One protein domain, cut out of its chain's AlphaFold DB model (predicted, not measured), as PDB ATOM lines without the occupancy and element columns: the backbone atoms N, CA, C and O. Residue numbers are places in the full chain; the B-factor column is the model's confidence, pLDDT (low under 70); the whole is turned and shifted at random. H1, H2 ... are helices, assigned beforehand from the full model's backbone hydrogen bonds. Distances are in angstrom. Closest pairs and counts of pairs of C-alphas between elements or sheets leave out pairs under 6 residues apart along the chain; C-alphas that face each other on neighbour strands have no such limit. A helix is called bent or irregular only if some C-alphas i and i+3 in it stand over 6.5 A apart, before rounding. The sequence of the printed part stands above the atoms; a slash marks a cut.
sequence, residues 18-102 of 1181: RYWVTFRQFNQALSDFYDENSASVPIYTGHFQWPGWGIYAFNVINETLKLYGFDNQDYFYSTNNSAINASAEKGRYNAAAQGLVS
ATOM      1  N   ARG A  18      -0.649   7.200  63.503       73.56
ATOM      2  CA  ARG A  18      -2.086   7.040  63.825       73.56
ATOM      3  C   ARG A  18      -2.313   6.036  64.953       73.56
ATOM      4  O   ARG A  18      -3.370   6.061  65.572       73.56
ATOM      5  N   TYR A  19      -1.349   5.146  65.166       74.38
ATOM      6  CA  TYR A  19      -1.333   4.183  66.256       74.38
ATOM      7  C   TYR A  19      -0.812   4.815  67.552       74.38
ATOM      8  O   TYR A  19      -1.367   4.553  68.608       74.38
ATOM      9  N   TRP A  20       0.191   5.690  67.440       77.00
ATOM     10  CA  TRP A  20       0.884   6.286  68.579       77.00
ATOM     11  C   TRP A  20       0.330   7.636  69.057       77.00
ATOM     12  O   TRP A  20       0.236   7.876  70.254       77.00
ATOM     13  N   VAL A  21      -0.071   8.510  68.127       82.25
ATOM     14  CA  VAL A  21      -0.614   9.847  68.430       82.25
ATOM     15  C   VAL A  21      -2.100   9.850  68.079       82.25
ATOM     16  O   VAL A  21      -2.521  10.325  67.017       82.25
ATOM     17  N   THR A  22      -2.883   9.205  68.941       78.81
ATOM     18  CA  THR A  22      -4.285   8.824  68.704       78.81
ATOM     19  C   THR A  22      -5.271   9.970  68.920       78.81
ATOM     20  O   THR A  22      -6.284  10.023  68.225       78.81
ATOM     21  N   PHE A  23      -4.942  10.933  69.783       84.94
ATOM     22  CA  PHE A  23      -5.837  12.009  70.226       84.94
ATOM     23  C   PHE A  23      -5.499  13.369  69.597       84.94
ATOM     24  O   PHE A  23      -5.366  14.373  70.279       84.94
ATOM     25  N   ARG A  24      -5.334  13.431  68.269       86.94
ATOM     26  CA  ARG A  24      -4.786  14.629  67.590       86.94
ATOM     27  C   ARG A  24      -5.597  15.906  67.803       86.94
ATOM     28  O   ARG A  24      -5.009  16.925  68.126       86.94
ATOM     29  N   GLN A  25      -6.917  15.852  67.611       87.69
ATOM     30  CA  GLN A  25      -7.772  17.032  67.784       87.69
ATOM     31  C   GLN A  25      -7.792  17.494  69.245       87.69
ATOM     32  O   GLN A  25      -7.727  18.693  69.488       87.69
ATOM     33  N   PHE A  26      -7.808  16.546  70.191       90.50
ATOM     34  CA  PHE A  26      -7.702  16.839  71.618       90.50
ATOM     35  C   PHE A  26      -6.353  17.481  71.945       90.50
ATOM     36  O   PHE A  26      -6.329  18.584  72.462       90.50
ATOM     37  N   ASN A  27      -5.234  16.895  71.509       93.06
ATOM     38  CA  ASN A  27      -3.900  17.468  71.715       93.06
ATOM     39  C   ASN A  27      -3.723  18.848  71.072       93.06
ATOM     40  O   ASN A  27      -2.986  19.665  71.603       93.06
ATOM     41  N   GLN A  28      -4.384  19.133  69.947       93.75
ATOM     42  CA  GLN A  28      -4.378  20.478  69.365       93.75
ATOM     43  C   GLN A  28      -5.212  21.466  70.185       93.75
ATOM     44  O   GLN A  28      -4.807  22.612  70.310       93.75
ATOM     45  N   ALA A  29      -6.343  21.044  70.755       95.44
ATOM     46  CA  ALA A  29      -7.101  21.874  71.691       95.44
ATOM     47  C   ALA A  29      -6.304  22.141  72.979       95.44
ATOM     48  O   ALA A  29      -6.221  23.281  73.416       95.44
ATOM     49  N   LEU A  30      -5.659  21.103  73.532       96.00
ATOM     50  CA  LEU A  30      -4.740  21.213  74.668       96.00
ATOM     51  C   LEU A  30      -3.586  22.168  74.355       96.00
ATOM     52  O   LEU A  30      -3.248  23.012  75.169       96.00
ATOM     53  N   SER A  31      -2.998  22.059  73.162       97.19
ATOM     54  CA  SER A  31      -1.909  22.932  72.726       97.19
ATOM     55  C   SER A  31      -2.327  24.396  72.682       97.19
ATOM     56  O   SER A  31      -1.572  25.235  73.158       97.19
ATOM     57  N   ASP A  32      -3.495  24.698  72.110       97.62
ATOM     58  CA  ASP A  32      -4.004  26.071  72.053       97.62
ATOM     59  C   ASP A  32      -4.257  26.601  73.476       97.62
ATOM     60  O   ASP A  32      -3.809  27.692  73.812       97.62
ATOM     61  N   PHE A  33      -4.861  25.785  74.350       97.62
ATOM     62  CA  PHE A  33      -5.060  26.124  75.763       97.62
ATOM     63  C   PHE A  33      -3.738  26.393  76.499       97.62
ATOM     64  O   PHE A  33      -3.631  27.353  77.260       97.62
ATOM     65  N   TYR A  34      -2.718  25.555  76.297       97.25
ATOM     66  CA  TYR A  34      -1.421  25.725  76.951       97.25
ATOM     67  C   TYR A  34      -0.655  26.945  76.435       97.25
ATOM     68  O   TYR A  34       0.056  27.568  77.220       97.25
ATOM     69  N   ASP A  35      -0.810  27.301  75.158       96.06
ATOM     70  CA  ASP A  35      -0.242  28.525  74.585       96.06
ATOM     71  C   ASP A  35      -0.922  29.773  75.164       96.06
ATOM     72  O   ASP A  35      -0.251  30.653  75.705       96.06
ATOM     73  N   GLU A  36      -2.260  29.799  75.156       96.19
ATOM     74  CA  GLU A  36      -3.073  30.889  75.712       96.19
ATOM     75  C   GLU A  36      -2.767  31.147  77.195       96.19
ATOM     76  O   GLU A  36      -2.678  32.301  77.617       96.19
ATOM     77  N   ASN A  37      -2.530  30.081  77.964       95.38
ATOM     78  CA  ASN A  37      -2.276  30.149  79.404       95.38
ATOM     79  C   ASN A  37      -0.793  30.076  79.788       95.38
ATOM     80  O   ASN A  37      -0.467  30.007  80.972       95.38
ATOM     81  N   SER A  38       0.123  30.103  78.810       93.12
ATOM     82  CA  SER A  38       1.576  30.049  79.040       93.12
ATOM     83  C   SER A  38       2.006  28.905  79.977       93.12
ATOM     84  O   SER A  38       2.806  29.099  80.898       93.12
ATOM     85  N   ALA A  39       1.446  27.712  79.774       93.38
ATOM     86  CA  ALA A  39       1.621  26.592  80.689       93.38
ATOM     87  C   ALA A  39       3.091  26.152  80.782       93.38
ATOM     88  O   ALA A  39       3.748  25.878  79.780       93.38
ATOM     89  N   SER A  40       3.611  26.016  82.003       90.69
ATOM     90  CA  SER A  40       5.026  25.668  82.203       90.69
ATOM     91  C   SER A  40       5.359  24.214  81.845       90.69
ATOM     92  O   SER A  40       6.475  23.917  81.414       90.69
ATOM     93  N   VAL A  41       4.389  23.309  81.997       93.62
ATOM     94  CA  VAL A  41       4.541  21.874  81.741       93.62
ATOM     95  C   VAL A  41       3.315  21.365  80.970       93.62
ATOM     96  O   VAL A  41       2.320  20.992  81.586       93.62
ATOM     97  N   PRO A  42       3.341  21.359  79.624       94.19
ATOM     98  CA  PRO A  42       2.206  20.894  78.834       94.19
ATOM     99  C   PRO A  42       2.108  19.358  78.824       94.19
ATOM    100  O   PRO A  42       3.087  18.645  78.559       94.19
ATOM    101  N   ILE A  43       0.901  18.855  79.089       94.06
ATOM    102  CA  ILE A  43       0.574  17.432  79.230       94.06
ATOM    103  C   ILE A  43      -0.292  17.010  78.039       94.06
ATOM    104  O   ILE A  43      -1.357  17.564  77.803       94.06
ATOM    105  N   TYR A  44       0.141  16.016  77.270       93.94
ATOM    106  CA  TYR A  44      -0.573  15.558  76.077       93.94
ATOM    107  C   TYR A  44      -0.932  14.080  76.146       93.94
ATOM    108  O   TYR A  44      -0.272  13.298  76.828       93.94
ATOM    109  N   THR A  45      -1.950  13.700  75.373       90.94
ATOM    110  CA  THR A  45      -2.527  12.354  75.351       90.94
ATOM    111  C   THR A  45      -2.046  11.581  74.126       90.94
ATOM    112  O   THR A  45      -2.374  11.889  72.975       90.94
ATOM    113  N   GLY A  46      -1.249  10.556  74.362       86.69
ATOM    114  CA  GLY A  46      -0.727   9.609  73.392       86.69
ATOM    115  C   GLY A  46       0.696   9.198  73.746       86.69
ATOM    116  O   GLY A  46       1.285   9.657  74.718       86.69
ATOM    117  N   HIS A  47       1.288   8.388  72.877       81.69
ATOM    118  CA  HIS A  47       2.680   7.999  73.002       81.69
ATOM    119  C   HIS A  47       3.540   8.804  72.018       81.69
ATOM    120  O   HIS A  47       3.377   8.685  70.799       81.69
ATOM    121  N   PHE A  48       4.475   9.613  72.522       88.56
ATOM    122  CA  PHE A  48       5.264  10.556  71.715       88.56
ATOM    123  C   PHE A  48       6.689  10.037  71.475       88.56
ATOM    124  O   PHE A  48       7.547  10.150  72.344       88.56
ATOM    125  N   GLN A  49       6.959   9.438  70.308       83.31
ATOM    126  CA  GLN A  49       8.243   8.776  70.005       83.31
ATOM    127  C   GLN A  49       9.405   9.774  69.890       83.31
ATOM    128  O   GLN A  49       9.302  10.762  69.164       83.31
ATOM    129  N   TRP A  50      10.548   9.468  70.508       79.56
ATOM    130  CA  TRP A  50      11.745  10.312  70.441       79.56
ATOM    131  C   TRP A  50      12.445  10.272  69.057       79.56
ATOM    132  O   TRP A  50      12.252   9.325  68.286       79.56
ATOM    133  N   PRO A  51      13.318  11.254  68.735       71.69
ATOM    134  CA  PRO A  51      13.891  11.445  67.393       71.69
ATOM    135  C   PRO A  51      14.670  10.262  66.794       71.69
ATOM    136  O   PRO A  51      14.813  10.164  65.577       71.69
ATOM    137  N   GLY A  52      15.171   9.329  67.608       70.44
ATOM    138  CA  GLY A  52      15.947   8.182  67.120       70.44
ATOM    139  C   GLY A  52      15.134   7.064  66.465       70.44
ATOM    140  O   GLY A  52      15.712   6.040  66.113       70.44
ATOM    141  N   TRP A  53      13.816   7.227  66.316       70.44
ATOM    142  CA  TRP A  53      12.898   6.215  65.769       70.44
ATOM    143  C   TRP A  53      12.583   6.402  64.270       70.44
ATOM    144  O   TRP A  53      11.683   5.760  63.722       70.44
ATOM    145  N   GLY A  54      13.344   7.251  63.571       71.50
ATOM    146  CA  GLY A  54      13.245   7.434  62.119       71.50
ATOM    147  C   GLY A  54      11.916   8.063  61.688       71.50
ATOM    148  O   GLY A  54      11.458   9.021  62.297       71.50
ATOM    149  N   ILE A  55      11.271   7.520  60.646       68.62
ATOM    150  CA  ILE A  55       9.990   8.043  60.115       68.62
ATOM    151  C   ILE A  55       8.814   7.964  61.105       68.62
ATOM    152  O   ILE A  55       7.734   8.472  60.809       68.62
ATOM    153  N   TYR A  56       9.011   7.294  62.243       73.88
ATOM    154  CA  TYR A  56       8.026   7.130  63.310       73.88
ATOM    155  C   TYR A  56       8.264   8.073  64.492       73.88
ATOM    156  O   TYR A  56       7.564   7.956  65.493       73.88
ATOM    157  N   ALA A  57       9.269   8.950  64.412       84.19
ATOM    158  CA  ALA A  57       9.562   9.921  65.453       84.19
ATOM    159  C   ALA A  57       8.533  11.063  65.466       84.19
ATOM    160  O   ALA A  57       8.102  11.556  64.420       84.19
ATOM    161  N   PHE A  58       8.161  11.515  66.666       89.00
ATOM    162  CA  PHE A  58       7.096  12.495  66.848       89.00
ATOM    163  C   PHE A  58       7.399  13.840  66.173       89.00
ATOM    164  O   PHE A  58       6.482  14.463  65.639       89.00
ATOM    165  N   ASN A  59       8.671  14.251  66.100       87.88
ATOM    166  CA  ASN A  59       9.078  15.488  65.425       87.88
ATOM    167  C   ASN A  59       8.570  15.571  63.973       87.88
ATOM    168  O   ASN A  59       8.230  16.658  63.522       87.88
ATOM    169  N   VAL A  60       8.441  14.436  63.273       87.44
ATOM    170  CA  VAL A  60       7.920  14.383  61.898       87.44
ATOM    171  C   VAL A  60       6.444  14.783  61.841       87.44
ATOM    172  O   VAL A  60       6.044  15.576  60.995       87.44
ATOM    173  N   ILE A  61       5.601  14.243  62.729       87.56
ATOM    174  CA  ILE A  61       4.175  14.603  62.747       87.56
ATOM    175  C   ILE A  61       3.930  15.948  63.438       87.56
ATOM    176  O   ILE A  61       2.928  16.606  63.150       87.56
ATOM    177  N   ASN A  62       4.843  16.385  64.307       91.19
ATOM    178  CA  ASN A  62       4.729  17.670  64.978       91.19
ATOM    179  C   ASN A  62       4.876  18.861  64.021       91.19
ATOM    180  O   ASN A  62       4.262  19.890  64.267       91.19
ATOM    181  N   GLU A  63       5.549  18.713  62.872       88.00
ATOM    182  CA  GLU A  63       5.511  19.723  61.794       88.00
ATOM    183  C   GLU A  63       4.069  20.060  61.358       88.00
ATOM    184  O   GLU A  63       3.782  21.174  60.918       88.00
ATOM    185  N   THR A  64       3.149  19.098  61.508       88.75
ATOM    186  CA  THR A  64       1.714  19.275  61.251       88.75
ATOM    187  C   THR A  64       0.935  19.689  62.500       88.75
ATOM    188  O   THR A  64       0.073  20.559  62.406       88.75
ATOM    189  N   LEU A  65       1.180  19.046  63.650       90.94
ATOM    190  CA  LEU A  65       0.386  19.274  64.868       90.94
ATOM    191  C   LEU A  65       0.743  20.572  65.593       90.94
ATOM    192  O   LEU A  65      -0.159  21.184  66.153       90.94
ATOM    193  N   LYS A  66       2.019  20.975  65.540       93.31
ATOM    194  CA  LYS A  66       2.583  22.173  66.174       93.31
ATOM    195  C   LYS A  66       2.231  22.288  67.658       93.31
ATOM    196  O   LYS A  66       1.759  23.329  68.094       93.31
ATOM    197  N   LEU A  67       2.437  21.208  68.413       95.75
ATOM    198  CA  LEU A  67       2.109  21.198  69.836       95.75
ATOM    199  C   LEU A  67       3.006  22.169  70.617       95.75
ATOM    200  O   LEU A  67       4.234  22.140  70.476       95.75
ATOM    201  N   TYR A  68       2.381  22.991  71.456       96.31
ATOM    202  CA  TYR A  68       3.022  23.937  72.361       96.31
ATOM    203  C   TYR A  68       4.033  23.239  73.285       96.31
ATOM    204  O   TYR A  68       3.813  22.114  73.746       96.31
ATOM    205  N   GLY A  69       5.162  23.904  73.541       94.25
ATOM    206  CA  GLY A  69       6.254  23.405  74.384       94.25
ATOM    207  C   GLY A  69       7.228  22.436  73.702       94.25
ATOM    208  O   GLY A  69       8.267  22.122  74.280       94.25
ATOM    209  N   PHE A  70       6.964  21.991  72.465       93.94
ATOM    210  CA  PHE A  70       7.863  21.068  71.757       93.94
ATOM    211  C   PHE A  70       9.234  21.675  71.399       93.94
ATOM    212  O   PHE A  70      10.191  20.936  71.164       93.94
ATOM    213  N   ASP A  71       9.355  23.006  71.390       91.25
ATOM    214  CA  ASP A  71      10.622  23.703  71.137       91.25
ATOM    215  C   ASP A  71      11.716  23.313  72.150       91.25
ATOM    216  O   ASP A  71      12.900  23.296  71.806       91.25
ATOM    217  N   ASN A  72      11.325  22.910  73.367       91.50
ATOM    218  CA  ASN A  72      12.196  22.244  74.330       91.50
ATOM    219  C   ASN A  72      11.890  20.738  74.369       91.50
ATOM    220  O   ASN A  72      11.112  20.248  75.192       91.50
ATOM    221  N   GLN A  73      12.516  19.999  73.453       89.88
ATOM    222  CA  GLN A  73      12.244  18.576  73.247       89.88
ATOM    223  C   GLN A  73      12.511  17.720  74.488       89.88
ATOM    224  O   GLN A  73      11.716  16.831  74.780       89.88
ATOM    225  N   ASP A  74      13.588  17.981  75.231       89.38
ATOM    226  CA  ASP A  74      13.929  17.178  76.411       89.38
ATOM    227  C   ASP A  74      12.847  17.310  77.490       89.38
ATOM    228  O   ASP A  74      12.408  16.311  78.063       89.38
ATOM    229  N   TYR A  75      12.335  18.525  77.701       91.62
ATOM    230  CA  TYR A  75      11.252  18.774  78.653       91.62
ATOM    231  C   TYR A  75       9.946  18.153  78.162       91.62
ATOM    232  O   TYR A  75       9.297  17.421  78.912       91.62
ATOM    233  N   PHE A  76       9.611  18.352  76.884       92.75
ATOM    234  CA  PHE A  76       8.422  17.770  76.272       92.75
ATOM    235  C   PHE A  76       8.389  16.244  76.423       92.75
ATOM    236  O   PHE A  76       7.381  15.686  76.865       92.75
ATOM    237  N   TYR A  77       9.482  15.557  76.075       90.38
ATOM    238  CA  TYR A  77       9.540  14.101  76.165       90.38
ATOM    239  C   TYR A  77       9.612  13.609  77.610       90.38
ATOM    240  O   TYR A  77       9.029  12.572  77.897       90.38
ATOM    241  N   SER A  78      10.245  14.336  78.534       90.81
ATOM    242  CA  SER A  78      10.299  13.916  79.942       90.81
ATOM    243  C   SER A  78       8.917  13.769  80.592       90.81
ATOM    244  O   SER A  78       8.721  12.890  81.433       90.81
ATOM    245  N   THR A  79       7.957  14.594  80.161       90.75
ATOM    246  CA  THR A  79       6.567  14.593  80.635       90.75
ATOM    247  C   THR A  79       5.677  13.646  79.832       90.75
ATOM    248  O   THR A  79       4.801  12.993  80.398       90.75
ATOM    249  N   ASN A  80       5.875  13.581  78.510       91.25
ATOM    250  CA  ASN A  80       4.961  12.926  77.563       91.25
ATOM    251  C   ASN A  80       5.524  11.618  76.964       91.25
ATOM    252  O   ASN A  80       4.964  11.060  76.020       91.25
ATOM    253  N   ASN A  81       6.657  11.123  77.467       88.50
ATOM    254  CA  ASN A  81       7.259   9.853  77.068       88.50
ATOM    255  C   ASN A  81       7.917   9.132  78.262       88.50
ATOM    256  O   ASN A  81       8.598   9.730  79.094       88.50
ATOM    257  N   SER A  82       7.763   7.809  78.319       85.38
ATOM    258  CA  SER A  82       8.308   6.966  79.391       85.38
ATOM    259  C   SER A  82       9.790   6.622  79.255       85.38
ATOM    260  O   SER A  82      10.439   6.308  80.243       85.38
ATOM    261  N   ALA A  83      10.356   6.682  78.053       80.75
ATOM    262  CA  ALA A  83      11.678   6.144  77.761       80.75
ATOM    263  C   ALA A  83      12.829   7.112  78.058       80.75
ATOM    264  O   ALA A  83      13.970   6.651  78.131       80.75
ATOM    265  N   ILE A  84      12.564   8.420  78.159       84.38
ATOM    266  CA  ILE A  84      13.583   9.474  78.247       84.38
ATOM    267  C   ILE A  84      13.228  10.517  79.315       84.38
ATOM    268  O   ILE A  84      12.055  10.818  79.524       84.38
ATOM    269  N   ASN A  85      14.239  11.051  80.000       89.44
ATOM    270  CA  ASN A  85      14.090  12.119  80.995       89.44
ATOM    271  C   ASN A  85      14.593  13.479  80.461       89.44
ATOM    272  O   ASN A  85      15.150  13.559  79.367       89.44
ATOM    273  N   ALA A  86      14.439  14.552  81.244       91.00
ATOM    274  CA  ALA A  86      14.826  15.914  80.851       91.00
ATOM    275  C   ALA A  86      16.352  16.134  80.749       91.00
ATOM    276  O   ALA A  86      16.796  17.172  80.270       91.00
ATOM    277  N   SER A  87      17.164  15.160  81.180       87.94
ATOM    278  CA  SER A  87      18.625  15.127  80.990       87.94
ATOM    279  C   SER A  87      19.052  14.245  79.805       87.94
ATOM    280  O   SER A  87      20.226  13.895  79.683       87.94
ATOM    281  N   ALA A  88      18.101  13.856  78.945       82.06
ATOM    282  CA  ALA A  88      18.278  12.967  77.795       82.06
ATOM    283  C   ALA A  88      18.775  11.538  78.126       82.06
ATOM    284  O   ALA A  88      19.210  10.794  77.236       82.06
ATOM    285  N   GLU A  89      18.681  11.118  79.391       84.38
ATOM    286  CA  GLU A  89      18.945   9.745  79.829       84.38
ATOM    287  C   GLU A  89      17.801   8.826  79.395       84.38
ATOM    288  O   GLU A  89      16.630   9.199  79.465       84.38
ATOM    289  N   LYS A  90      18.140   7.610  78.952       83.88
ATOM    290  CA  LYS A  90      17.194   6.646  78.378       83.88
ATOM    291  C   LYS A  90      17.017   5.418  79.262       83.88
ATOM    292  O   LYS A  90      17.926   5.045  79.992       83.88
ATOM    293  N   GLY A  91      15.895   4.722  79.086       78.19
ATOM    294  CA  GLY A  91      15.645   3.408  79.690       78.19
ATOM    295  C   GLY A  91      14.969   3.450  81.060       78.19
ATOM    296  O   GLY A  91      14.858   2.411  81.702       78.19
ATOM    297  N   ARG A  92      14.480   4.619  81.491       81.12
ATOM    298  CA  ARG A  92      13.760   4.806  82.760       81.12
ATOM    299  C   ARG A  92      12.248   4.623  82.612       81.12
ATOM    300  O   ARG A  92      11.477   5.519  82.934       81.12
ATOM    301  N   TYR A  93      11.835   3.467  82.096       85.88
ATOM    302  CA  TYR A  93      10.419   3.190  81.846       85.88
ATOM    303  C   TYR A  93       9.589   3.171  83.133       85.88
ATOM    304  O   TYR A  93       8.469   3.660  83.113       85.88
ATOM    305  N   ASN A  94      10.143   2.677  84.242       90.31
ATOM    306  CA  ASN A  94       9.446   2.530  85.524       90.31
ATOM    307  C   ASN A  94       9.764   3.700  86.474       90.31
ATOM    308  O   ASN A  94      10.096   3.458  87.629       90.31
ATOM    309  N   ALA A  95       9.756   4.943  85.982       93.31
ATOM    310  CA  ALA A  95      10.116   6.119  86.776       93.31
ATOM    311  C   ALA A  95       9.163   7.296  86.521       93.31
ATOM    312  O   ALA A  95       9.033   7.758  85.381       93.31
ATOM    313  N   ALA A  96       8.551   7.807  87.592       94.88
ATOM    314  CA  ALA A  96       7.575   8.891  87.530       94.88
ATOM    315  C   ALA A  96       8.217  10.259  87.255       94.88
ATOM    316  O   ALA A  96       9.328  10.548  87.706       94.88
ATOM    317  N   ALA A  97       7.515  11.117  86.518       94.12
ATOM    318  CA  ALA A  97       7.867  12.514  86.299       94.12
ATOM    319  C   ALA A  97       7.034  13.407  87.226       94.12
ATOM    320  O   ALA A  97       5.863  13.660  86.970       94.12
ATOM    321  N   GLN A  98       7.660  13.924  88.278       94.81
ATOM    322  CA  GLN A  98       6.984  14.780  89.257       94.81
ATOM    323  C   GLN A  98       6.921  16.247  88.811       94.81
ATOM    324  O   GLN A  98       7.661  16.675  87.922       94.81
ATOM    325  N   GLY A  99       6.082  17.041  89.473       94.69
ATOM    326  CA  GLY A  99       5.976  18.489  89.319       94.69
ATOM    327  C   GLY A  99       5.157  18.941  88.110       94.69
ATOM    328  O   GLY A  99       5.377  20.049  87.624       94.69
ATOM    329  N   LEU A 100       4.249  18.100  87.606       94.88
ATOM    330  CA  LEU A 100       3.480  18.376  86.381       94.88
ATOM    331  C   LEU A 100       2.230  19.236  86.611       94.88
ATOM    332  O   LEU A 100       1.752  19.883  85.682       94.88
ATOM    333  N   VAL A 101       1.723  19.260  87.843       96.31
ATOM    334  CA  VAL A 101       0.521  20.001  88.252       96.31
ATOM    335  C   VAL A 101       0.837  20.953  89.407       96.31
ATOM    336  O   VAL A 101       1.929  20.914  89.989       96.31
ATOM    337  N   SER A 102      -0.097  21.854  89.710       95.38
ATOM    338  CA  SER A 102      -0.034  22.678  90.919       95.38
ATOM    339  C   SER A 102       0.011  21.809  92.183       95.38
ATOM    340  O   SER A 102      -0.488  20.685  92.203       95.38
TER     341      SER A 102
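What this domain is: This is residues 18 to 102 of the 1181 residues of the protein "PA14 domain-containing protein" of Lachnospiraceae bacterium (UniProt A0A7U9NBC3). Four short helices are set in a body made mostly of loops: H1 runs along one side, H3 comes up to it nearly at a right angle with H2 just before it in the chain, and H4 lies nearer the middle. After H1 the chain folds back through residues 37 to 50, passing between H1 and H4 on its way to H2, and after H4 residues 81 to 92 make a loop on the side of H4 away from H1, from which the tail runs on to Ser 102 at the end of the body away from H2 and H3. The printed part has 85 residues with four named helices, in the order H1, H2, H3, H4, and no named strand. The class is all helix, though under half of the residues, 35 of 85, are in named elements. The whole is compact, with a radius of gyration of the C-alphas of 12.3 A, and its C-alphas span 33 by 33 by 20 A.

How they stand to each other: Begin with H1, residues 24 to 36, and look from it to H3, residues 58 to 65. The two are close but not clearly touching: their closest C-alphas, those of Gln 28 and Leu 65, are 6.7 A apart. Their lines are about perpendicular, at 77 degrees. Next find H2, residues 51 to 56, which is close to H3 but not clearly touching it; the closest C-alphas, those of Pro 51 and Asn 59, are 6.6 A apart. H2 and H3 run the same way at a steep tilt of 59 degrees. H4, residues 73 to 80, is apart from H1, H2 and H3, and H1 is apart from H2. In the backbones of H1 and H4 every O i to N i+4 pair is within hydrogen-bond range; H3 has 3 of 4, and H2 has 0 of 2, with 1 of its 3 O i to N i+3 pairs within range. H2 is irregular: its C-alphas 52 and 55 are 9.2 A apart.

Where its parts are: Find C-alpha 24 at (-4.786, 14.629, 67.590); from there H1 runs 18.3 A to C-alpha 36. H2 covers 8.3 A from Pro 51 to Tyr 56, and H3 covers 9.7 A from Phe 58 to Leu 65, which you find at (0.386, 19.274, 64.868). H4 runs 10.2 A from Gln 73 to Asn 80, ending at C-alpha 80 (4.961, 12.926, 77.563).

The domain as a whole: The C-alphas farthest apart are those of Ile 55 and Ser 102, at 35.5 A. The printed part has no cut. The link from H1 to H2 is long, with 14 residues; H2 to H3 is tight, with 1 residue, and H3 to H4 is short, with 7. After H4, residues 81 to 102 hold no named element. The mean pLDDT of the printed part is 88.4; residue 55 is the one printed residue under 70, and H2 has a mean of 71.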